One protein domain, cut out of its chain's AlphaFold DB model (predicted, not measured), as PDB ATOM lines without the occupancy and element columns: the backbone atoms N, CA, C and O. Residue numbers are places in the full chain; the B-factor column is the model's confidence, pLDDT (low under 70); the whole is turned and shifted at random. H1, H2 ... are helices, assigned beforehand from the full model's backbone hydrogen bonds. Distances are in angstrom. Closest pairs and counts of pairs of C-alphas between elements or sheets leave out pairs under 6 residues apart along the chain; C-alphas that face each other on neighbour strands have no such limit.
ATOM      1  N   ALA A   2     -40.646  24.863  44.845       29.83
ATOM      2  CA  ALA A   2     -40.963  23.706  43.983       29.83
ATOM      3  C   ALA A   2     -39.757  22.793  43.650       29.83
ATOM      4  O   ALA A   2     -39.898  21.580  43.571       29.83
ATOM      5  N   LEU A   3     -38.546  23.358  43.550       26.94
ATOM      6  CA  LEU A   3     -37.323  22.612  43.224       26.94
ATOM      7  C   LEU A   3     -36.873  21.612  44.311       26.94
ATOM      8  O   LEU A   3     -36.206  20.637  43.991       26.94
ATOM      9  N   ARG A   4     -37.234  21.831  45.588       30.34
ATOM     10  CA  ARG A   4     -36.930  20.870  46.668       30.34
ATOM     11  C   ARG A   4     -37.914  19.702  46.697       30.34
ATOM     12  O   ARG A   4     -37.509  18.604  47.046       30.34
ATOM     13  N   LEU A   5     -39.162  19.927  46.288       31.20
ATOM     14  CA  LEU A   5     -40.178  18.878  46.212       31.20
ATOM     15  C   LEU A   5     -39.914  17.928  45.034       31.20
ATOM     16  O   LEU A   5     -39.994  16.714  45.185       31.20
ATOM     17  N   LEU A   6     -39.475  18.485  43.900       36.19
ATOM     18  CA  LEU A   6     -39.047  17.716  42.728       36.19
ATOM     19  C   LEU A   6     -37.856  16.786  43.009       36.19
ATOM     20  O   LEU A   6     -37.775  15.720  42.411       36.19
ATOM     21  N   LEU A   7     -36.947  17.158  43.917       31.92
ATOM     22  CA  LEU A   7     -35.756  16.355  44.217       31.92
ATOM     23  C   LEU A   7     -36.060  15.150  45.123       31.92
ATOM     24  O   LEU A   7     -35.444  14.106  44.954       31.92
ATOM     25  N   VAL A   8     -37.027  15.263  46.042       37.44
ATOM     26  CA  VAL A   8     -37.425  14.147  46.924       37.44
ATOM     27  C   VAL A   8     -38.241  13.104  46.155       37.44
ATOM     28  O   VAL A   8     -37.995  11.911  46.299       37.44
ATOM     29  N   VAL A   9     -39.149  13.541  45.274       39.31
ATOM     30  CA  VAL A   9     -39.946  12.627  44.435       39.31
ATOM     31  C   VAL A   9     -39.077  11.950  43.368       39.31
ATOM     32  O   VAL A   9     -39.248  10.765  43.099       39.31
ATOM     33  N   ALA A  10     -38.095  12.656  42.798       36.81
ATOM     34  CA  ALA A  10     -37.187  12.059  41.821       36.81
ATOM     35  C   ALA A  10     -36.332  10.938  42.431       36.81
ATOM     36  O   ALA A  10     -36.153   9.902  41.817       36.81
ATOM     37  N   VAL A  11     -35.829  11.082  43.653       41.31
ATOM     38  CA  VAL A  11     -34.861  10.117  44.197       41.31
ATOM     39  C   VAL A  11     -35.508   8.787  44.626       41.31
ATOM     40  O   VAL A  11     -34.845   7.755  44.580       41.31
ATOM     41  N   VAL A  12     -36.806   8.777  44.957       41.44
ATOM     42  CA  VAL A  12     -37.537   7.549  45.336       41.44
ATOM     43  C   VAL A  12     -38.187   6.862  44.125       41.44
ATOM     44  O   VAL A  12     -38.108   5.647  43.992       41.44
ATOM     45  N   VAL A  13     -38.751   7.623  43.178       39.25
ATOM     46  CA  VAL A  13     -39.508   7.061  42.036       39.25
ATOM     47  C   VAL A  13     -38.599   6.640  40.861       39.25
ATOM     48  O   VAL A  13     -39.021   5.922  39.956       39.25
ATOM     49  N   VAL A  14     -37.324   7.050  40.839       41.91
ATOM     50  CA  VAL A  14     -36.437   6.869  39.666       41.91
ATOM     51  C   VAL A  14     -35.732   5.510  39.605       41.91
ATOM     52  O   VAL A  14     -35.172   5.172  38.563       41.91
ATOM     53  N   ALA A  15     -35.814   4.663  40.632       38.50
ATOM     54  CA  ALA A  15     -35.141   3.362  40.587       38.50
ATOM     55  C   ALA A  15     -35.747   2.373  39.560       38.50
ATOM     56  O   ALA A  15     -35.057   1.451  39.129       38.50
ATOM     57  N   ALA A  16     -36.993   2.573  39.111       40.62
ATOM     58  CA  ALA A  16     -37.686   1.621  38.234       40.62
ATOM     59  C   ALA A  16     -37.646   1.964  36.731       40.62
ATOM     60  O   ALA A  16     -37.612   1.069  35.889       40.62
ATOM     61  N   ALA A  17     -37.624   3.249  36.366       47.97
ATOM     62  CA  ALA A  17     -37.745   3.700  34.978       47.97
ATOM     63  C   ALA A  17     -36.411   4.260  34.463       47.97
ATOM     64  O   ALA A  17     -36.188   5.470  34.386       47.97
ATOM     65  N   SER A  18     -35.491   3.354  34.138       55.12
ATOM     66  CA  SER A  18     -34.159   3.704  33.647       55.12
ATOM     67  C   SER A  18     -34.210   4.247  32.213       55.12
ATOM     68  O   SER A  18     -34.386   3.509  31.247       55.12
ATOM     69  N   CYS A  19     -33.963   5.554  32.095       59.78
ATOM     70  CA  CYS A  19     -33.689   6.308  30.868       59.78
ATOM     71  C   CYS A  19     -34.856   6.476  29.872       59.78
ATOM     72  O   CYS A  19     -35.682   5.596  29.652       59.78
ATOM     73  N   ARG A  20     -34.846   7.614  29.152       68.38
ATOM     74  CA  ARG A  20     -35.796   7.950  28.066       68.38
ATOM     75  C   ARG A  20     -36.018   6.807  27.069       68.38
ATOM     76  O   ARG A  20     -37.103   6.702  26.517       68.38
ATOM     77  N   ALA A  21     -34.990   6.003  26.796       60.97
ATOM     78  CA  ALA A  21     -35.088   4.884  25.866       60.97
ATOM     79  C   ALA A  21     -36.005   3.764  26.384       60.97
ATOM     80  O   ALA A  21     -36.784   3.241  25.598       60.97
ATOM     81  N   GLY A  22     -35.962   3.449  27.685       62.56
ATOM     82  CA  GLY A  22     -36.844   2.448  28.290       62.56
ATOM     83  C   GLY A  22     -38.305   2.897  28.296       62.56
ATOM     84  O   GLY A  22     -39.180   2.128  27.934       62.56
ATOM     85  N   LEU A  23     -38.552   4.177  28.595       65.62
ATOM     86  CA  LEU A  23     -39.900   4.769  28.603       65.62
ATOM     87  C   LEU A  23     -40.487   5.059  27.217       65.62
ATOM     88  O   LEU A  23     -41.678   5.317  27.078       65.62
ATOM     89  N   ALA A  24     -39.647   5.091  26.183       65.31
ATOM     90  CA  ALA A  24     -40.105   5.255  24.810       65.31
ATOM     91  C   ALA A  24     -40.551   3.925  24.182       65.31
ATOM     92  O   ALA A  24     -41.074   3.948  23.061       65.31
ATOM     93  N   ASP A  25     -40.342   2.800  24.877       70.75
ATOM     94  CA  ASP A  25     -40.815   1.495  24.445       70.75
ATOM     95  C   ASP A  25     -42.354   1.480  24.416       70.75
ATOM     96  O   ASP A  25     -42.983   1.898  25.396       70.75
ATOM     97  N   PRO A  26     -42.990   1.025  23.319       67.12
ATOM     98  CA  PRO A  26     -44.447   0.993  23.211       67.12
ATOM     99  C   PRO A  26     -45.145   0.191  24.313       67.12
ATOM    100  O   PRO A  26     -46.301   0.482  24.595       67.12
ATOM    101  N   ALA A  27     -44.469  -0.794  24.910       69.19
ATOM    102  CA  ALA A  27     -45.001  -1.622  25.988       69.19
ATOM    103  C   ALA A  27     -44.884  -0.969  27.372       69.19
ATOM    104  O   ALA A  27     -45.412  -1.517  28.329       69.19
ATOM    105  N   SER A  28     -44.184   0.167  27.481       72.62
ATOM    106  CA  SER A  28     -44.033   0.904  28.741       72.62
ATOM    107  C   SER A  28     -45.028   2.048  28.918       72.62
ATOM    108  O   SER A  28     -45.125   2.596  30.012       72.62
ATOM    109  N   ASN A  29     -45.699   2.474  27.838       80.38
ATOM    110  CA  ASN A  29     -46.606   3.632  27.801       80.38
ATOM    111  C   ASN A  29     -46.047   4.904  28.484       80.38
ATOM    112  O   ASN A  29     -46.788   5.739  29.004       80.38
ATOM    113  N   GLY A  30     -44.721   5.061  28.482       81.88
ATOM    114  CA  GLY A  30     -44.041   6.136  29.191       81.88
ATOM    115  C   GLY A  30     -44.079   7.490  28.472       81.88
ATOM    116  O   GLY A  30     -44.321   7.585  27.258       81.88
ATOM    117  N   PRO A  31     -43.795   8.586  29.200       83.31
ATOM    118  CA  PRO A  31     -43.765   9.919  28.628       83.31
ATOM    119  C   PRO A  31     -42.584  10.102  27.682       83.31
ATOM    120  O   PRO A  31     -41.453   9.681  27.937       83.31
ATOM    121  N   ARG A  32     -42.817  10.859  26.609       81.94
ATOM    122  CA  ARG A  32     -41.753  11.323  25.714       81.94
ATOM    123  C   ARG A  32     -41.364  12.748  26.075       81.94
ATOM    124  O   ARG A  32     -42.188  13.652  26.013       81.94
ATOM    125  N   TYR A  33     -40.086  12.957  26.366       82.69
ATOM    126  CA  TYR A  33     -39.516  14.281  26.609       82.69
ATOM    127  C   TYR A  33     -38.197  14.463  25.853       82.69
ATOM    128  O   TYR A  33     -37.575  13.496  25.397       82.69
ATOM    129  N   ALA A  34     -37.797  15.719  25.654       83.19
ATOM    130  CA  ALA A  34     -36.523  16.052  25.030       83.19
ATOM    131  C   ALA A  34     -35.383  15.810  26.027       83.19
ATOM    132  O   ALA A  34     -35.455  16.249  27.170       83.19
ATOM    133  N   VAL A  35     -34.328  15.124  25.586       83.00
ATOM    134  CA  VAL A  35     -33.107  14.946  26.380       83.00
ATOM    135  C   VAL A  35     -32.043  15.873  25.833       83.00
ATOM    136  O   VAL A  35     -31.728  15.843  24.645       83.00
ATOM    137  N   GLU A  36     -31.494  16.693  26.718       84.12
ATOM    138  CA  GLU A  36     -30.366  17.558  26.399       84.12
ATOM    139  C   GLU A  36     -29.133  16.715  26.082       84.12
ATOM    140  O   GLU A  36     -28.823  15.764  26.803       84.12
ATOM    141  N   THR A  37     -28.431  17.058  25.008       84.50
ATOM    142  CA  THR A  37     -27.222  16.366  24.545       84.50
ATOM    143  C   THR A  37     -25.969  17.192  24.851       84.50
ATOM    144  O   THR A  37     -26.053  18.281  25.415       84.50
ATOM    145  N   PHE A  48     -16.779   5.169  46.295       75.88
ATOM    146  CA  PHE A  48     -17.120   5.937  47.487       75.88
ATOM    147  C   PHE A  48     -18.324   6.848  47.233       75.88
ATOM    148  O   PHE A  48     -19.267   6.813  48.012       75.88
ATOM    149  N   ASP A  49     -18.335   7.580  46.123       75.69
ATOM    150  CA  ASP A  49     -19.439   8.479  45.777       75.69
ATOM    151  C   ASP A  49     -20.733   7.676  45.557       75.69
ATOM    152  O   ASP A  49     -21.762   7.974  46.150       75.69
ATOM    153  N   ALA A  50     -20.665   6.552  44.835       72.19
ATOM    154  CA  ALA A  50     -21.825   5.678  44.632       72.19
ATOM    155  C   ALA A  50     -22.414   5.119  45.943       72.19
ATOM    156  O   ALA A  50     -23.631   5.018  46.070       72.19
ATOM    157  N   ASP A  51     -21.570   4.761  46.914       72.00
ATOM    158  CA  ASP A  51     -22.020   4.224  48.203       72.00
ATOM    159  C   ASP A  51     -22.639   5.303  49.116       72.00
ATOM    160  O   ASP A  51     -23.411   4.962  50.012       72.00
ATOM    161  N   ASN A  52     -22.292   6.584  48.925       69.44
ATOM    162  CA  ASN A  52     -22.744   7.685  49.787       69.44
ATOM    163  C   ASN A  52     -23.868   8.530  49.174       69.44
ATOM    164  O   ASN A  52     -24.680   9.078  49.921       69.44
ATOM    165  N   ASP A  53     -23.926   8.632  47.847       67.94
ATOM    166  CA  ASP A  53     -24.844   9.536  47.151       67.94
ATOM    167  C   ASP A  53     -26.126   8.833  46.678       67.94
ATOM    168  O   ASP A  53     -27.106   9.499  46.331       67.94
ATOM    169  N   LEU A  54     -26.155   7.493  46.685       64.50
ATOM    170  CA  LEU A  54     -27.357   6.722  46.374       64.50
ATOM    171  C   LEU A  54     -28.202   6.475  47.633       64.50
ATOM    172  O   LEU A  54     -27.690   5.964  48.633       64.50
ATOM    173  N   PRO A  55     -29.513   6.770  47.596       63.44
ATOM    174  CA  PRO A  55     -30.406   6.435  48.698       63.44
ATOM    175  C   PRO A  55     -30.538   4.904  48.832       63.44
ATOM    176  O   PRO A  55     -30.829   4.219  47.848       63.44
ATOM    177  N   PRO A  56     -30.385   4.321  50.030       63.28
ATOM    178  CA  PRO A  56     -30.743   2.924  50.231       63.28
ATOM    179  C   PRO A  56     -32.275   2.737  50.224       63.28
ATOM    180  O   PRO A  56     -33.003   3.640  50.644       63.28
ATOM    181  N   PRO A  57     -32.791   1.547  49.864       60.72
ATOM    182  CA  PRO A  57     -34.231   1.242  49.903       60.72
ATOM    183  C   PRO A  57     -34.826   1.260  51.326       60.72
ATOM    184  O   PRO A  57     -36.040   1.331  51.504       60.72
ATOM    185  N   SER A  58     -33.978   1.231  52.361       62.78
ATOM    186  CA  SER A  58     -34.356   1.377  53.774       62.78
ATOM    187  C   SER A  58     -34.390   2.834  54.259       62.78
ATOM    188  O   SER A  58     -34.348   3.080  55.464       62.78
ATOM    189  N   SER A  59     -34.394   3.811  53.349       57.72
ATOM    190  CA  SER A  59     -34.423   5.235  53.697       57.72
ATOM    191  C   SER A  59     -35.807   5.658  54.196       57.72
ATOM    192  O   SER A  59     -36.658   6.026  53.398       57.72
ATOM    193  N   ASN A  60     -36.023   5.685  55.510       52.00
ATOM    194  CA  ASN A  60     -36.932   6.668  56.108       52.00
ATOM    195  C   ASN A  60     -36.113   7.769  56.805       52.00
ATOM    196  O   ASN A  60     -34.909   7.636  57.036       52.00
ATOM    197  N   ILE A  61     -36.761   8.886  57.137       51.53
ATOM    198  CA  ILE A  61     -36.081  10.077  57.666       51.53
ATOM    199  C   ILE A  61     -35.600   9.931  59.130       51.53
ATOM    200  O   ILE A  61     -35.011  10.867  59.673       51.53
ATOM    201  N   PRO A  73     -44.045  -0.373  59.855       74.38
ATOM    202  CA  PRO A  73     -45.294  -0.391  60.603       74.38
ATOM    203  C   PRO A  73     -46.460   0.236  59.831       74.38
ATOM    204  O   PRO A  73     -47.607  -0.027  60.198       74.38
ATOM    205  N   SER A  74     -46.180   1.057  58.810       80.38
ATOM    206  CA  SER A  74     -47.203   1.610  57.921       80.38
ATOM    207  C   SER A  74     -47.681   0.611  56.876       80.38
ATOM    208  O   SER A  74     -48.829   0.717  56.474       80.38
ATOM    209  N   LEU A  75     -46.871  -0.380  56.489       83.94
ATOM    210  CA  LEU A  75     -47.219  -1.328  55.428       83.94
ATOM    211  C   LEU A  75     -48.497  -2.124  55.748       83.94
ATOM    212  O   LEU A  75     -48.640  -2.695  56.838       83.94
ATOM    213  N   ASP A  76     -49.398  -2.224  54.768       88.75
ATOM    214  CA  ASP A  76     -50.642  -2.975  54.886       88.75
ATOM    215  C   ASP A  76     -50.373  -4.416  55.331       88.75
ATOM    216  O   ASP A  76     -49.498  -5.125  54.828       88.75
ATOM    217  N   LYS A  77     -51.153  -4.877  56.308       86.88
ATOM    218  CA  LYS A  77     -50.900  -6.157  56.976       86.88
ATOM    219  C   LYS A  77     -51.173  -7.355  56.076       86.88
ATOM    220  O   LYS A  77     -50.507  -8.376  56.241       86.88
ATOM    221  N   ALA A  78     -52.161  -7.257  55.186       88.56
ATOM    222  CA  ALA A  78     -52.484  -8.335  54.262       88.56
ATOM    223  C   ALA A  78     -51.419  -8.417  53.165       88.56
ATOM    224  O   ALA A  78     -50.924  -9.505  52.878       88.56
ATOM    225  N   TYR A  79     -50.990  -7.271  52.640       87.19
ATOM    226  CA  TYR A  79     -49.908  -7.200  51.665       87.19
ATOM    227  C   TYR A  79     -48.559  -7.652  52.251       87.19
ATOM    228  O   TYR A  79     -47.829  -8.433  51.644       87.19
ATOM    229  N   ALA A  80     -48.258  -7.281  53.495       84.38
ATOM    230  CA  ALA A  80     -47.082  -7.781  54.202       84.38
ATOM    231  C   ALA A  80     -47.118  -9.305  54.418       84.38
ATOM    232  O   ALA A  80     -46.069  -9.944  54.490       84.38
ATOM    233  N   ALA A  81     -48.306  -9.903  54.559       84.06
ATOM    234  CA  ALA A  81     -48.446 -11.352  54.647       84.06
ATOM    235  C   ALA A  81     -48.154 -12.023  53.296       84.06
ATOM    236  O   ALA A  81     -47.381 -12.976  53.280       84.06
ATOM    237  N   SER A  82     -48.669 -11.491  52.179       84.88
ATOM    238  CA  SER A  82     -48.355 -12.030  50.847       84.88
ATOM    239  C   SER A  82     -46.870 -11.909  50.509       84.88
ATOM    240  O   SER A  82     -46.271 -12.865  50.028       84.88
ATOM    241  N   LEU A  83     -46.237 -10.781  50.849       83.00
ATOM    242  CA  LEU A  83     -44.799 -10.598  50.632       83.00
ATOM    243  C   LEU A  83     -43.949 -11.586  51.440       83.00
ATOM    244  O   LEU A  83     -42.875 -11.971  50.998       83.00
ATOM    245  N   ARG A  84     -44.406 -12.032  52.616       81.00
ATOM    246  CA  ARG A  84     -43.698 -13.057  53.409       81.00
ATOM    247  C   ARG A  84     -43.773 -14.450  52.798       81.00
ATOM    248  O   ARG A  84     -42.862 -15.237  53.026       81.00
ATOM    249  N   GLU A  85     -44.859 -14.756  52.096       80.62
ATOM    250  CA  GLU A  85     -44.994 -16.013  51.355       80.62
ATOM    251  C   GLU A  85     -44.087 -16.008  50.120       80.62
ATOM    252  O   GLU A  85     -43.467 -17.018  49.807       80.62
ATOM    253  N   GLU A  86     -43.960 -14.860  49.453       77.50
ATOM    254  CA  GLU A  86     -43.086 -14.698  48.287       77.50
ATOM    255  C   GLU A  86     -41.595 -14.642  48.677       77.50
ATOM    256  O   GLU A  86     -40.743 -15.242  48.018       77.50
ATOM    257  N   CYS A  87     -41.279 -13.987  49.797       75.12
ATOM    258  CA  CYS A  87     -39.932 -13.840  50.344       75.12
ATOM    259  C   CYS A  87     -39.692 -14.793  51.529       75.12
ATOM    260  O   CYS A  87     -39.450 -14.334  52.654       75.12
ATOM    261  N   GLU A  88     -39.763 -16.115  51.315       67.25
ATOM    262  CA  GLU A  88     -39.603 -17.067  52.424       67.25
ATOM    263  C   GLU A  88     -38.232 -16.905  53.128       67.25
ATOM    264  O   GLU A  88     -37.176 -16.898  52.479       67.25
ATOM    265  N   PRO A  89     -38.198 -16.826  54.472       58.62
ATOM    266  CA  PRO A  89     -36.947 -16.709  55.210       58.62
ATOM    267  C   PRO A  89     -36.081 -17.967  55.050       58.62
ATOM    268  O   PRO A  89     -36.480 -19.057  55.456       58.62
ATOM    269  N   GLY A  90     -34.852 -17.819  54.546       53.69
ATOM    270  CA  GLY A  90     -33.848 -18.894  54.564       53.69
ATOM    271  C   GLY A  90     -33.333 -19.367  53.205       53.69
ATOM    272  O   GLY A  90     -32.501 -20.280  53.168       53.69
ATOM    273  N   PHE A  91     -33.737 -18.741  52.098       53.00
ATOM    274  CA  PHE A  91     -33.018 -18.923  50.840       53.00
ATOM    275  C   PHE A  91     -31.599 -18.351  50.972       53.00
ATOM    276  O   PHE A  91     -31.396 -17.195  51.326       53.00
ATOM    277  N   LYS A  92     -30.585 -19.185  50.702       52.31
ATOM    278  CA  LYS A  92     -29.156 -18.815  50.780       52.31
ATOM    279  C   LYS A  92     -28.756 -17.703  49.800       52.31
ATOM    280  O   LYS A  92     -27.653 -17.174  49.916       52.31
ATOM    281  N   ASN A  93     -29.640 -17.372  48.862       53.53
ATOM    282  CA  ASN A  93     -29.427 -16.394  47.813       53.53
ATOM    283  C   ASN A  93     -30.629 -15.441  47.833       53.53
ATOM    284  O   ASN A  93     -31.719 -15.806  47.394       53.53
ATOM    285  N   ASP A  94     -30.412 -14.251  48.378       63.78
ATOM    286  CA  ASP A  94     -31.359 -13.132  48.465       63.78
ATOM    287  C   ASP A  94     -31.553 -12.480  47.082       63.78
ATOM    288  O   ASP A  94     -31.127 -11.360  46.819       63.78
ATOM    289  N   THR A  95     -32.051 -13.266  46.124       67.31
ATOM    290  CA  THR A  95     -32.153 -12.879  44.707       67.31
ATOM    291  C   THR A  95     -33.564 -13.027  44.155       67.31
ATOM    292  O   THR A  95     -33.732 -12.972  42.941       67.31
ATOM    293  N   THR A  96     -34.563 -13.281  45.004       72.62
ATOM    294  CA  THR A  96     -35.961 -13.395  44.573       72.62
ATOM    295  C   THR A  96     -36.462 -12.007  44.170       72.62
ATOM    296  O   THR A  96     -36.558 -11.134  45.032       72.62
ATOM    297  N   PRO A  97     -36.750 -11.757  42.879       75.75
ATOM    298  CA  PRO A  97     -37.287 -10.473  42.463       75.75
ATOM    299  C   PRO A  97     -38.767 -10.401  42.838       75.75
ATOM    300  O   PRO A  97     -39.532 -11.301  42.499       75.75
ATOM    301  N   VAL A  98     -39.162  -9.309  43.486       81.75
ATOM    302  CA  VAL A  98     -40.567  -8.972  43.732       81.75
ATOM    303  C   VAL A  98     -40.939  -7.796  42.845       81.75
ATOM    304  O   VAL A  98     -40.156  -6.862  42.650       81.75
ATOM    305  N   VAL A  99     -42.136  -7.855  42.277       83.00
ATOM    306  CA  VAL A  99     -42.656  -6.793  41.420       83.00
ATOM    307  C   VAL A  99     -42.994  -5.565  42.271       83.00
ATOM    308  O   VAL A  99     -43.786  -5.656  43.203       83.00
ATOM    309  N   MET A 100     -42.421  -4.408  41.925       81.50
ATOM    310  CA  MET A 100     -42.644  -3.148  42.655       81.50
ATOM    311  C   MET A 100     -44.057  -2.581  42.474       81.50
ATOM    312  O   MET A 100     -44.603  -1.984  43.395       81.50
ATOM    313  N   ASP A 101     -44.648  -2.780  41.297       87.00
ATOM    314  CA  ASP A 101     -46.033  -2.435  40.999       87.00
ATOM    315  C   ASP A 101     -46.752  -3.662  40.409       87.00
ATOM    316  O   ASP A 101     -46.636  -3.949  39.215       87.00
ATOM    317  N   PRO A 102     -47.469  -4.437  41.237       86.00
ATOM    318  CA  PRO A 102     -48.163  -5.635  40.778       86.00
ATOM    319  C   PRO A 102     -49.395  -5.326  39.914       86.00
ATOM    320  O   PRO A 102     -49.902  -6.234  39.255       86.00
ATOM    321  N   THR A 103     -49.894  -4.082  39.907       89.38
ATOM    322  CA  THR A 103     -51.043  -3.698  39.073       89.38
ATOM    323  C   THR A 103     -50.633  -3.559  37.609       89.38
ATOM    324  O   THR A 103     -51.368  -3.990  36.719       89.38
ATOM    325  N   SER A 104     -49.458  -2.984  37.362       85.56
ATOM    326  CA  SER A 104     -48.960  -2.661  36.024       85.56
ATOM    327  C   SER A 104     -47.432  -2.838  35.931       85.56
ATOM    328  O   SER A 104     -46.703  -1.893  35.652       85.56
ATOM    329  N   PRO A 105     -46.918  -4.078  36.062       83.50
ATOM    330  CA  PRO A 105     -45.480  -4.372  36.187       83.50
ATOM    331  C   PRO A 105     -44.589  -3.868  35.047       83.50
ATOM    332  O   PRO A 105     -43.370  -3.799  35.203       83.50
ATOM    333  N   TYR A 106     -45.182  -3.594  33.888       83.44
ATOM    334  CA  TYR A 106     -44.475  -3.194  32.676       83.44
ATOM    335  C   TYR A 106     -44.891  -1.816  32.170       83.44
ATOM    336  O   TYR A 106     -44.268  -1.336  31.232       83.44
ATOM    337  N   GLU A 107     -45.894  -1.179  32.778       83.31
ATOM    338  CA  GLU A 107     -46.414   0.110  32.322       83.31
ATOM    339  C   GLU A 107     -45.984   1.218  33.280       83.31
ATOM    340  O   GLU A 107     -45.913   1.048  34.496       83.31
ATOM    341  N   PHE A 108     -45.712   2.390  32.726       85.62
ATOM    342  CA  PHE A 108     -45.362   3.572  33.489       85.62
ATOM    343  C   PHE A 108     -46.609   4.432  33.693       85.62
ATOM    344  O   PHE A 108     -46.946   5.270  32.854       85.62
ATOM    345  N   ASP A 109     -47.320   4.216  34.800       87.25
ATOM    346  CA  ASP A 109     -48.599   4.873  35.067       87.25
ATOM    347  C   ASP A 109     -48.759   5.364  36.530       87.25
ATOM    348  O   ASP A 109     -47.786   5.612  37.244       87.25
ATOM    349  N   LEU A 110     -50.002   5.622  36.954       91.56
ATOM    350  CA  LEU A 110     -50.340   6.157  38.279       91.56
ATOM    351  C   LEU A 110     -50.563   5.083  39.359       91.56
ATOM    352  O   LEU A 110     -50.826   5.431  40.514       91.56
ATOM    353  N   SER A 111     -50.519   3.797  39.017       90.56
ATOM    354  CA  SER A 111     -50.679   2.676  39.950       90.56
ATOM    355  C   SER A 111     -49.681   2.745  41.104       90.56
ATOM    356  O   SER A 111     -50.084   2.533  42.244       90.56
ATOM    357  N   TYR A 112     -48.439   3.164  40.841       89.62
ATOM    358  CA  TYR A 112     -47.413   3.392  41.854       89.62
ATOM    359  C   TYR A 112     -47.932   4.308  42.972       89.62
ATOM    360  O   TYR A 112     -47.941   3.933  44.142       89.62
ATOM    361  N   TYR A 113     -48.483   5.476  42.623       90.38
ATOM    362  CA  TYR A 113     -49.030   6.408  43.614       90.38
ATOM    363  C   TYR A 113     -50.264   5.848  44.325       90.38
ATOM    364  O   TYR A 113     -50.484   6.141  45.499       90.38
ATOM    365  N   ARG A 114     -51.059   5.009  43.649       93.94
ATOM    366  CA  ARG A 114     -52.188   4.304  44.278       93.94
ATOM    367  C   ARG A 114     -51.711   3.244  45.270       93.94
ATOM    368  O   ARG A 114     -52.395   3.035  46.270       93.94
ATOM    369  N   HIS A 115     -50.572   2.604  45.012       91.94
ATOM    370  CA  HIS A 115     -49.946   1.651  45.918       91.94
ATOM    371  C   HIS A 115     -49.408   2.344  47.170       91.94
ATOM    372  O   HIS A 115     -49.762   1.930  48.273       91.94
ATOM    373  N   VAL A 116     -48.668   3.447  47.008       90.75
ATOM    374  CA  VAL A 116     -48.176   4.271  48.128       90.75
ATOM    375  C   VAL A 116     -49.330   4.830  48.964       90.75
ATOM    376  O   VAL A 116     -49.323   4.723  50.184       90.75
ATOM    377  N   TYR A 117     -50.383   5.353  48.328       93.38
ATOM    378  CA  TYR A 117     -51.557   5.881  49.036       93.38
ATOM    379  C   TYR A 117     -52.309   4.825  49.869       93.38
ATOM    380  O   TYR A 117     -53.006   5.167  50.822       93.38
ATOM    381  N   ARG A 118     -52.215   3.544  49.493       93.75
ATOM    382  CA  ARG A 118     -52.874   2.417  50.180       93.75
ATOM    383  C   ARG A 118     -51.957   1.689  51.155       93.75
ATOM    384  O   ARG A 118     -52.319   0.608  51.607       93.75
ATOM    385  N   ASP A 119     -50.783   2.244  51.425       91.31
ATOM    386  CA  ASP A 119     -49.753   1.620  52.243       91.31
ATOM    387  C   ASP A 119     -49.308   0.246  51.711       91.31
ATOM    388  O   ASP A 119     -49.043  -0.693  52.455       91.31
ATOM    389  N   THR A 120     -49.261   0.108  50.385       89.31
ATOM    390  CA  THR A 120     -48.850  -1.117  49.670       89.31
ATOM    391  C   THR A 120     -47.617  -0.886  48.794       89.31
ATOM    392  O   THR A 120     -47.409  -1.604  47.820       89.31
ATOM    393  N   GLY A 121     -46.815   0.137  49.107       86.31
ATOM    394  CA  GLY A 121     -45.493   0.328  48.504       86.31
ATOM    395  C   GLY A 121     -44.515  -0.748  48.978       86.31
ATOM    396  O   GLY A 121     -44.576  -1.179  50.129       86.31
ATOM    397  N   LEU A 122     -43.625  -1.208  48.097       82.44
ATOM    398  CA  LEU A 122     -42.687  -2.286  48.427       82.44
ATOM    399  C   LEU A 122     -41.546  -1.798  49.329       82.44
ATOM    400  O   LEU A 122     -41.128  -2.521  50.237       82.44
ATOM    401  N   PHE A 123     -41.027  -0.592  49.082       80.50
ATOM    402  CA  PHE A 123     -39.917  -0.043  49.850       80.50
ATOM    403  C   PHE A 123     -40.383   0.920  50.933       80.50
ATOM    404  O   PHE A 123     -41.308   1.710  50.754       80.50
ATOM    405  N   LEU A 124     -39.637   0.944  52.036       75.50
ATOM    406  CA  LEU A 124     -39.833   1.920  53.106       75.50
ATOM    407  C   LEU A 124     -39.695   3.363  52.585       75.50
ATOM    408  O   LEU A 124     -40.413   4.257  53.024       75.50
ATOM    409  N   SER A 125     -38.798   3.591  51.619       72.50
ATOM    410  CA  SER A 125     -38.645   4.896  50.968       72.50
ATOM    411  C   SER A 125     -39.885   5.335  50.193       72.50
ATOM    412  O   SER A 125     -40.145   6.534  50.126       72.50
ATOM    413  N   ASP A 126     -40.656   4.392  49.636       82.12
ATOM    414  CA  ASP A 126     -41.917   4.705  48.957       82.12
ATOM    415  C   ASP A 126     -42.934   5.222  49.971       82.12
ATOM    416  O   ASP A 126     -43.551   6.270  49.777       82.12
ATOM    417  N   GLN A 127     -43.057   4.523  51.100       83.19
ATOM    418  CA  GLN A 127     -44.011   4.878  52.139       83.19
ATOM    419  C   GLN A 127     -43.636   6.171  52.874       83.19
ATOM    420  O   GLN A 127     -44.515   6.939  53.271       83.19
ATOM    421  N   ALA A 128     -42.341   6.489  52.956       79.06
ATOM    422  CA  ALA A 128     -41.850   7.753  53.499       79.06
ATOM    423  C   ALA A 128     -42.365   8.991  52.730       79.06
ATOM    424  O   ALA A 128     -42.391  10.093  53.284       79.06
ATOM    425  N   LEU A 129     -42.839   8.845  51.482       80.19
ATOM    426  CA  LEU A 129     -43.507   9.933  50.754       80.19
ATOM    427  C   LEU A 129     -44.792  10.396  51.452       80.19
ATOM    428  O   LEU A 129     -45.200  11.544  51.277       80.19
ATOM    429  N   MET A 130     -45.419   9.540  52.256       84.06
ATOM    430  CA  MET A 130     -46.603   9.894  53.030       84.06
ATOM    431  C   MET A 130     -46.254  10.582  54.357       84.06
ATOM    432  O   MET A 130     -47.154  11.142  54.981       84.06
ATOM    433  N   ASP A 131     -44.991  10.620  54.789       82.12
ATOM    434  CA  ASP A 131     -44.594  11.237  56.066       82.12
ATOM    435  C   ASP A 131     -44.490  12.765  55.986       82.12
ATOM    436  O   ASP A 131     -44.907  13.466  56.916       82.12
ATOM    437  N   ASP A 132     -43.964  13.303  54.880       79.31
ATOM    438  CA  ASP A 132     -43.913  14.749  54.652       79.31
ATOM    439  C   ASP A 132     -45.229  15.261  54.059       79.31
ATOM    440  O   ASP A 132     -45.839  14.666  53.171       79.31
ATOM    441  N   ARG A 133     -45.679  16.414  54.563       86.25
ATOM    442  CA  ARG A 133     -46.958  17.007  54.167       86.25
ATOM    443  C   ARG A 133     -47.034  17.266  52.661       86.25
ATOM    444  O   ARG A 133     -48.085  17.052  52.066       86.25
ATOM    445  N   TRP A 134     -45.966  17.774  52.058       80.69
ATOM    446  CA  TRP A 134     -45.996  18.219  50.670       80.69
ATOM    447  C   TRP A 134     -45.917  17.046  49.700       80.69
ATOM    448  O   TRP A 134     -46.592  17.049  48.672       80.69
ATOM    449  N   THR A 135     -45.106  16.039  50.024       78.81
ATOM    450  CA  THR A 135     -45.047  14.803  49.238       78.81
ATOM    451  C   THR A 135     -46.346  14.017  49.367       78.81
ATOM    452  O   THR A 135     -46.848  13.542  48.353       78.81
ATOM    453  N   ARG A 136     -46.967  13.991  50.554       86.38
ATOM    454  CA  ARG A 136     -48.295  13.398  50.757       86.38
ATOM    455  C   ARG A 136     -49.358  14.063  49.887       86.38
ATOM    456  O   ARG A 136     -50.053  13.370  49.154       86.38
ATOM    457  N   GLU A 137     -49.455  15.396  49.920       89.75
ATOM    458  CA  GLU A 137     -50.412  16.152  49.091       89.75
ATOM    459  C   GLU A 137     -50.233  15.828  47.591       89.75
ATOM    460  O   GLU A 137     -51.209  15.711  46.846       89.75
ATOM    461  N   TYR A 138     -48.988  15.630  47.138       87.19
ATOM    462  CA  TYR A 138     -48.696  15.212  45.767       87.19
ATOM    463  C   TYR A 138     -49.144  13.768  45.481       87.19
ATOM    464  O   TYR A 138     -49.811  13.532  44.471       87.19
ATOM    465  N   VAL A 139     -48.818  12.815  46.364       89.69
ATOM    466  CA  VAL A 139     -49.195  11.396  46.231       89.69
ATOM    467  C   VAL A 139     -50.712  11.234  46.191       89.69
ATOM    468  O   VAL A 139     -51.228  10.584  45.285       89.69
ATOM    469  N   GLU A 140     -51.440  11.873  47.110       94.31
ATOM    470  CA  GLU A 140     -52.908  11.831  47.163       94.31
ATOM    471  C   GLU A 140     -53.532  12.330  45.853       94.31
ATOM    472  O   GLU A 140     -54.456  11.719  45.308       94.31
ATOM    473  N   ARG A 141     -52.982  13.413  45.298       93.31
ATOM    474  CA  ARG A 141     -53.438  13.994  44.035       93.31
ATOM    475  C   ARG A 141     -53.182  13.074  42.843       93.31
ATOM    476  O   ARG A 141     -54.077  12.907  42.018       93.31
ATOM    477  N   MET A 142     -52.001  12.459  42.753       93.50
ATOM    478  CA  MET A 142     -51.674  11.515  41.676       93.50
ATOM    479  C   MET A 142     -52.476  10.214  41.792       93.50
ATOM    480  O   MET A 142     -52.965   9.700  40.787       93.50
ATOM    481  N   ALA A 143     -52.693   9.713  43.010       94.50
ATOM    482  CA  ALA A 143     -53.505   8.523  43.256       94.50
ATOM    483  C   ALA A 143     -54.977   8.720  42.839       94.50
ATOM    484  O   ALA A 143     -55.604   7.788  42.323       94.50
ATOM    485  N   ALA A 144     -55.513   9.931  43.032       96.38
ATOM    486  CA  ALA A 144     -56.878  10.311  42.660       96.38
ATOM    487  C   ALA A 144     -57.035  10.760  41.195       96.38
ATOM    488  O   ALA A 144     -58.165  10.920  40.722       96.38
ATOM    489  N   ALA A 145     -55.937  10.981  40.470       94.81
ATOM    490  CA  ALA A 145     -55.985  11.471  39.100       94.81
ATOM    491  C   ALA A 145     -56.574  10.428  38.132       94.81
ATOM    492  O   ALA A 145     -56.334   9.219  38.227       94.81
ATOM    493  N   ALA A 146     -57.352  10.925  37.166       94.44
ATOM    494  CA  ALA A 146     -57.955  10.112  36.113       94.44
ATOM    495  C   ALA A 146     -56.993   9.836  34.941       94.44
ATOM    496  O   ALA A 146     -57.221   8.900  34.178       94.44
ATOM    497  N   SER A 147     -55.936  10.640  34.796       92.88
ATOM    498  CA  SER A 147     -54.970  10.572  33.695       92.88
ATOM    499  C   SER A 147     -53.545  10.863  34.181       92.88
ATOM    500  O   SER A 147     -53.378  11.689  35.081       92.88
ATOM    501  N   PRO A 148     -52.514  10.258  33.562       90.00
ATOM    502  CA  PRO A 148     -51.117  10.437  33.957       90.00
ATOM    503  C   PRO A 148     -50.480  11.744  33.456       90.00
ATOM    504  O   PRO A 148     -49.316  11.988  33.740       90.00
ATOM    505  N   ASP A 149     -51.205  12.593  32.722       91.44
ATOM    506  CA  ASP A 149     -50.650  13.777  32.047       91.44
ATOM    507  C   ASP A 149     -49.862  14.722  32.970       91.44
ATOM    508  O   ASP A 149     -48.776  15.173  32.602       91.44
ATOM    509  N   GLU A 150     -50.378  15.007  34.170       89.06
ATOM    510  CA  GLU A 150     -49.675  15.847  35.151       89.06
ATOM    511  C   GLU A 150     -48.385  15.170  35.624       89.06
ATOM    512  O   GLU A 150     -47.309  15.762  35.552       89.06
ATOM    513  N   PHE A 151     -48.483  13.896  36.012       87.50
ATOM    514  CA  PHE A 151     -47.332  13.093  36.409       87.50
ATOM    515  C   PHE A 151     -46.263  13.047  35.313       87.50
ATOM    516  O   PHE A 151     -45.082  13.218  35.592       87.50
ATOM    517  N   PHE A 152     -46.662  12.859  34.057       89.25
ATOM    518  CA  PHE A 152     -45.762  12.792  32.911       89.25
ATOM    519  C   PHE A 152     -45.058  14.121  32.636       89.25
ATOM    520  O   PHE A 152     -43.865  14.127  32.313       89.25
ATOM    521  N   ALA A 153     -45.762  15.243  32.792       88.00
ATOM    522  CA  ALA A 153     -45.169  16.568  32.681       88.00
ATOM    523  C   ALA A 153     -44.144  16.818  33.799       88.00
ATOM    524  O   ALA A 153     -43.011  17.223  33.521       88.00
ATOM    525  N   ASP A 154     -44.505  16.511  35.045       84.81
ATOM    526  CA  ASP A 154     -43.624  16.682  36.202       84.81
ATOM    527  C   ASP A 154     -42.409  15.747  36.130       84.81
ATOM    528  O   ASP A 154     -41.275  16.168  36.383       84.81
ATOM    529  N   TYR A 155     -42.610  14.507  35.678       84.62
ATOM    530  CA  TYR A 155     -41.550  13.532  35.445       84.62
ATOM    531  C   TYR A 155     -40.551  14.020  34.391       84.62
ATOM    532  O   TYR A 155     -39.340  13.974  34.611       84.62
ATOM    533  N   ALA A 156     -41.024  14.561  33.265       84.50
ATOM    534  CA  ALA A 156     -40.152  15.115  32.230       84.50
ATOM    535  C   ALA A 156     -39.263  16.254  32.766       84.50
ATOM    536  O   ALA A 156     -38.067  16.321  32.451       84.50
ATOM    537  N   VAL A 157     -39.822  17.132  33.604       83.81
ATOM    538  CA  VAL A 157     -39.071  18.211  34.266       83.81
ATOM    539  C   VAL A 157     -38.050  17.639  35.254       83.81
ATOM    540  O   VAL A 157     -36.893  18.069  35.250       83.81
ATOM    541  N   ALA A 158     -38.443  16.651  36.060       79.06
ATOM    542  CA  ALA A 158     -37.565  15.982  37.016       79.06
ATOM    543  C   ALA A 158     -36.357  15.341  36.319       79.06
ATOM    544  O   ALA A 158     -35.210  15.645  36.655       79.06
ATOM    545  N   MET A 159     -36.605  14.531  35.286       80.06
ATOM    546  CA  MET A 159     -35.564  13.843  34.520       80.06
ATOM    547  C   MET A 159     -34.629  14.810  33.795       80.06
ATOM    548  O   MET A 159     -33.427  14.561  33.706       80.06
ATOM    549  N   THR A 160     -35.154  15.933  33.300       83.19
ATOM    550  CA  THR A 160     -34.328  16.979  32.680       83.19
ATOM    551  C   THR A 160     -33.383  17.603  33.705       83.19
ATOM    552  O   THR A 160     -32.192  17.754  33.437       83.19
ATOM    553  N   ASN A 161     -33.885  17.925  34.900       78.69
ATOM    554  CA  ASN A 161     -33.069  18.508  35.962       78.69
ATOM    555  C   ASN A 161     -32.026  17.524  36.499       78.69
ATOM    556  O   ASN A 161     -30.876  17.916  36.670       78.69
ATOM    557  N   MET A 162     -32.389  16.253  36.694       77.06
ATOM    558  CA  MET A 162     -31.428  15.213  37.079       77.06
ATOM    559  C   MET A 162     -30.345  15.019  36.023       77.06
ATOM    560  O   MET A 162     -29.173  14.901  36.359       77.06
ATOM    561  N   GLY A 163     -30.706  15.071  34.738       77.62
ATOM    562  CA  GLY A 163     -29.719  15.033  33.667       77.62
ATOM    563  C   GLY A 163     -28.707  16.177  33.763       77.62
ATOM    564  O   GLY A 163     -27.569  16.023  33.338       77.62
ATOM    565  N   ARG A 164     -29.074  17.345  34.292       82.19
ATOM    566  CA  ARG A 164     -28.181  18.515  34.386       82.19
ATOM    567  C   ARG A 164     -27.223  18.474  35.580       82.19
ATOM    568  O   ARG A 164     -26.412  19.389  35.708       82.19
ATOM    569  N   LEU A 165     -27.300  17.455  36.435       78.00
ATOM    570  CA  LEU A 165     -26.408  17.328  37.582       78.00
ATOM    571  C   LEU A 165     -24.969  17.063  37.125       78.00
ATOM    572  O   LEU A 165     -24.715  16.141  36.354       78.00
TER     573      LEU A 165
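What this domain is: This is residues 2 to 37, 48 to 61 and 73 to 165 of the 178 residues of the protein "PEROXIDASE_4 domain-containing protein" of Panicum miliaceum (UniProt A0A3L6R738). A core of short crossed helices, in which H5, H6 and H7 pack together, H1 packs with one part on H6 and with another on H7, and H8 crosses H1 almost at a right angle. H2, H3 and H4 touch no helix and lie around this core, H2 joined to H1 by a tight link and H4 to H5 by a long one of 24 residues; H3, residues 48 to 53, and the loop residues 89 to 94 stick out. The printed part has 143 residues with eight named helices, H1 to H8 in chain order, and no named strand: the class is all helix. The whole is compact, with a radius of gyration of the C-alphas of 15.9 A, and spans 47 by 38 by 34 A.

Where its parts are: H1 is residues 2 to 13, 16.8 A long, and begins with C-alpha 2 at (-40.963, 23.706, 43.983). H2 is residues 19 to 23. H3 is residues 48 to 53, with C-alpha 48 at (-17.120, 5.937, 47.487). H4 is residues 77 to 86, 14.5 A long. H5 is residues 111 to 117 and H6 residues 124 to 130. H7 is residues 133 to 144, 16.6 A long. H8, the longest helix, is residues 149 to 163, 21.0 A long, and ends with C-alpha 163 at (-29.719, 15.033, 33.667).

How they stand to each other: H1 touches H8 with residues 6 to 10 alone, about perpendicular at 89 degrees; the closest C-alphas, of Leu 6 and Ala 158, are 6.2 A apart. With residues 5 to 9 alone it touches H7, closest at the C-alphas of Leu 5 and Thr 135, 7.0 A. With residues 9 to 13 alone it touches H6, closest at the C-alphas of Val 12 and Ser 125, 6.3 A, at a tilt of 35.3 degrees, only just steep. H5 touches H7 at a steep tilt of 47 degrees, opposite ways, with 13 pairs of C-alphas within 8 A; the closest, of Arg 114 and Ala 143, are 4.5 A apart. H5 also touches H6, closest at the C-alphas of Val 116 and Gln 127, 5.8 A. H6 and H7 touch only at the corner by their tight link. H7 and H8 are close but not clearly touching. Every O i to N i+4 pair is within hydrogen-bond range in H2, H3, H4, H5, H7 and H8; in H1 5 of 8 are, and in H6 1 of 3, beside 3 of 4 O i to N i+3 pairs.

The domain as a whole: The two C-alphas farthest apart, of Thr 37 and Gly 90, are 46.8 A apart. Residues 38 to 47 and 62 to 72 are not printed, with C-alpha gaps of 27.2 A and 14.3 A. The link from H4 to H5 is long, 24 residues. The mean pLDDT of the printed part is 74.6; residues 2 to 24, 26 to 27, 52 to 61 and 88 to 95 are under 70.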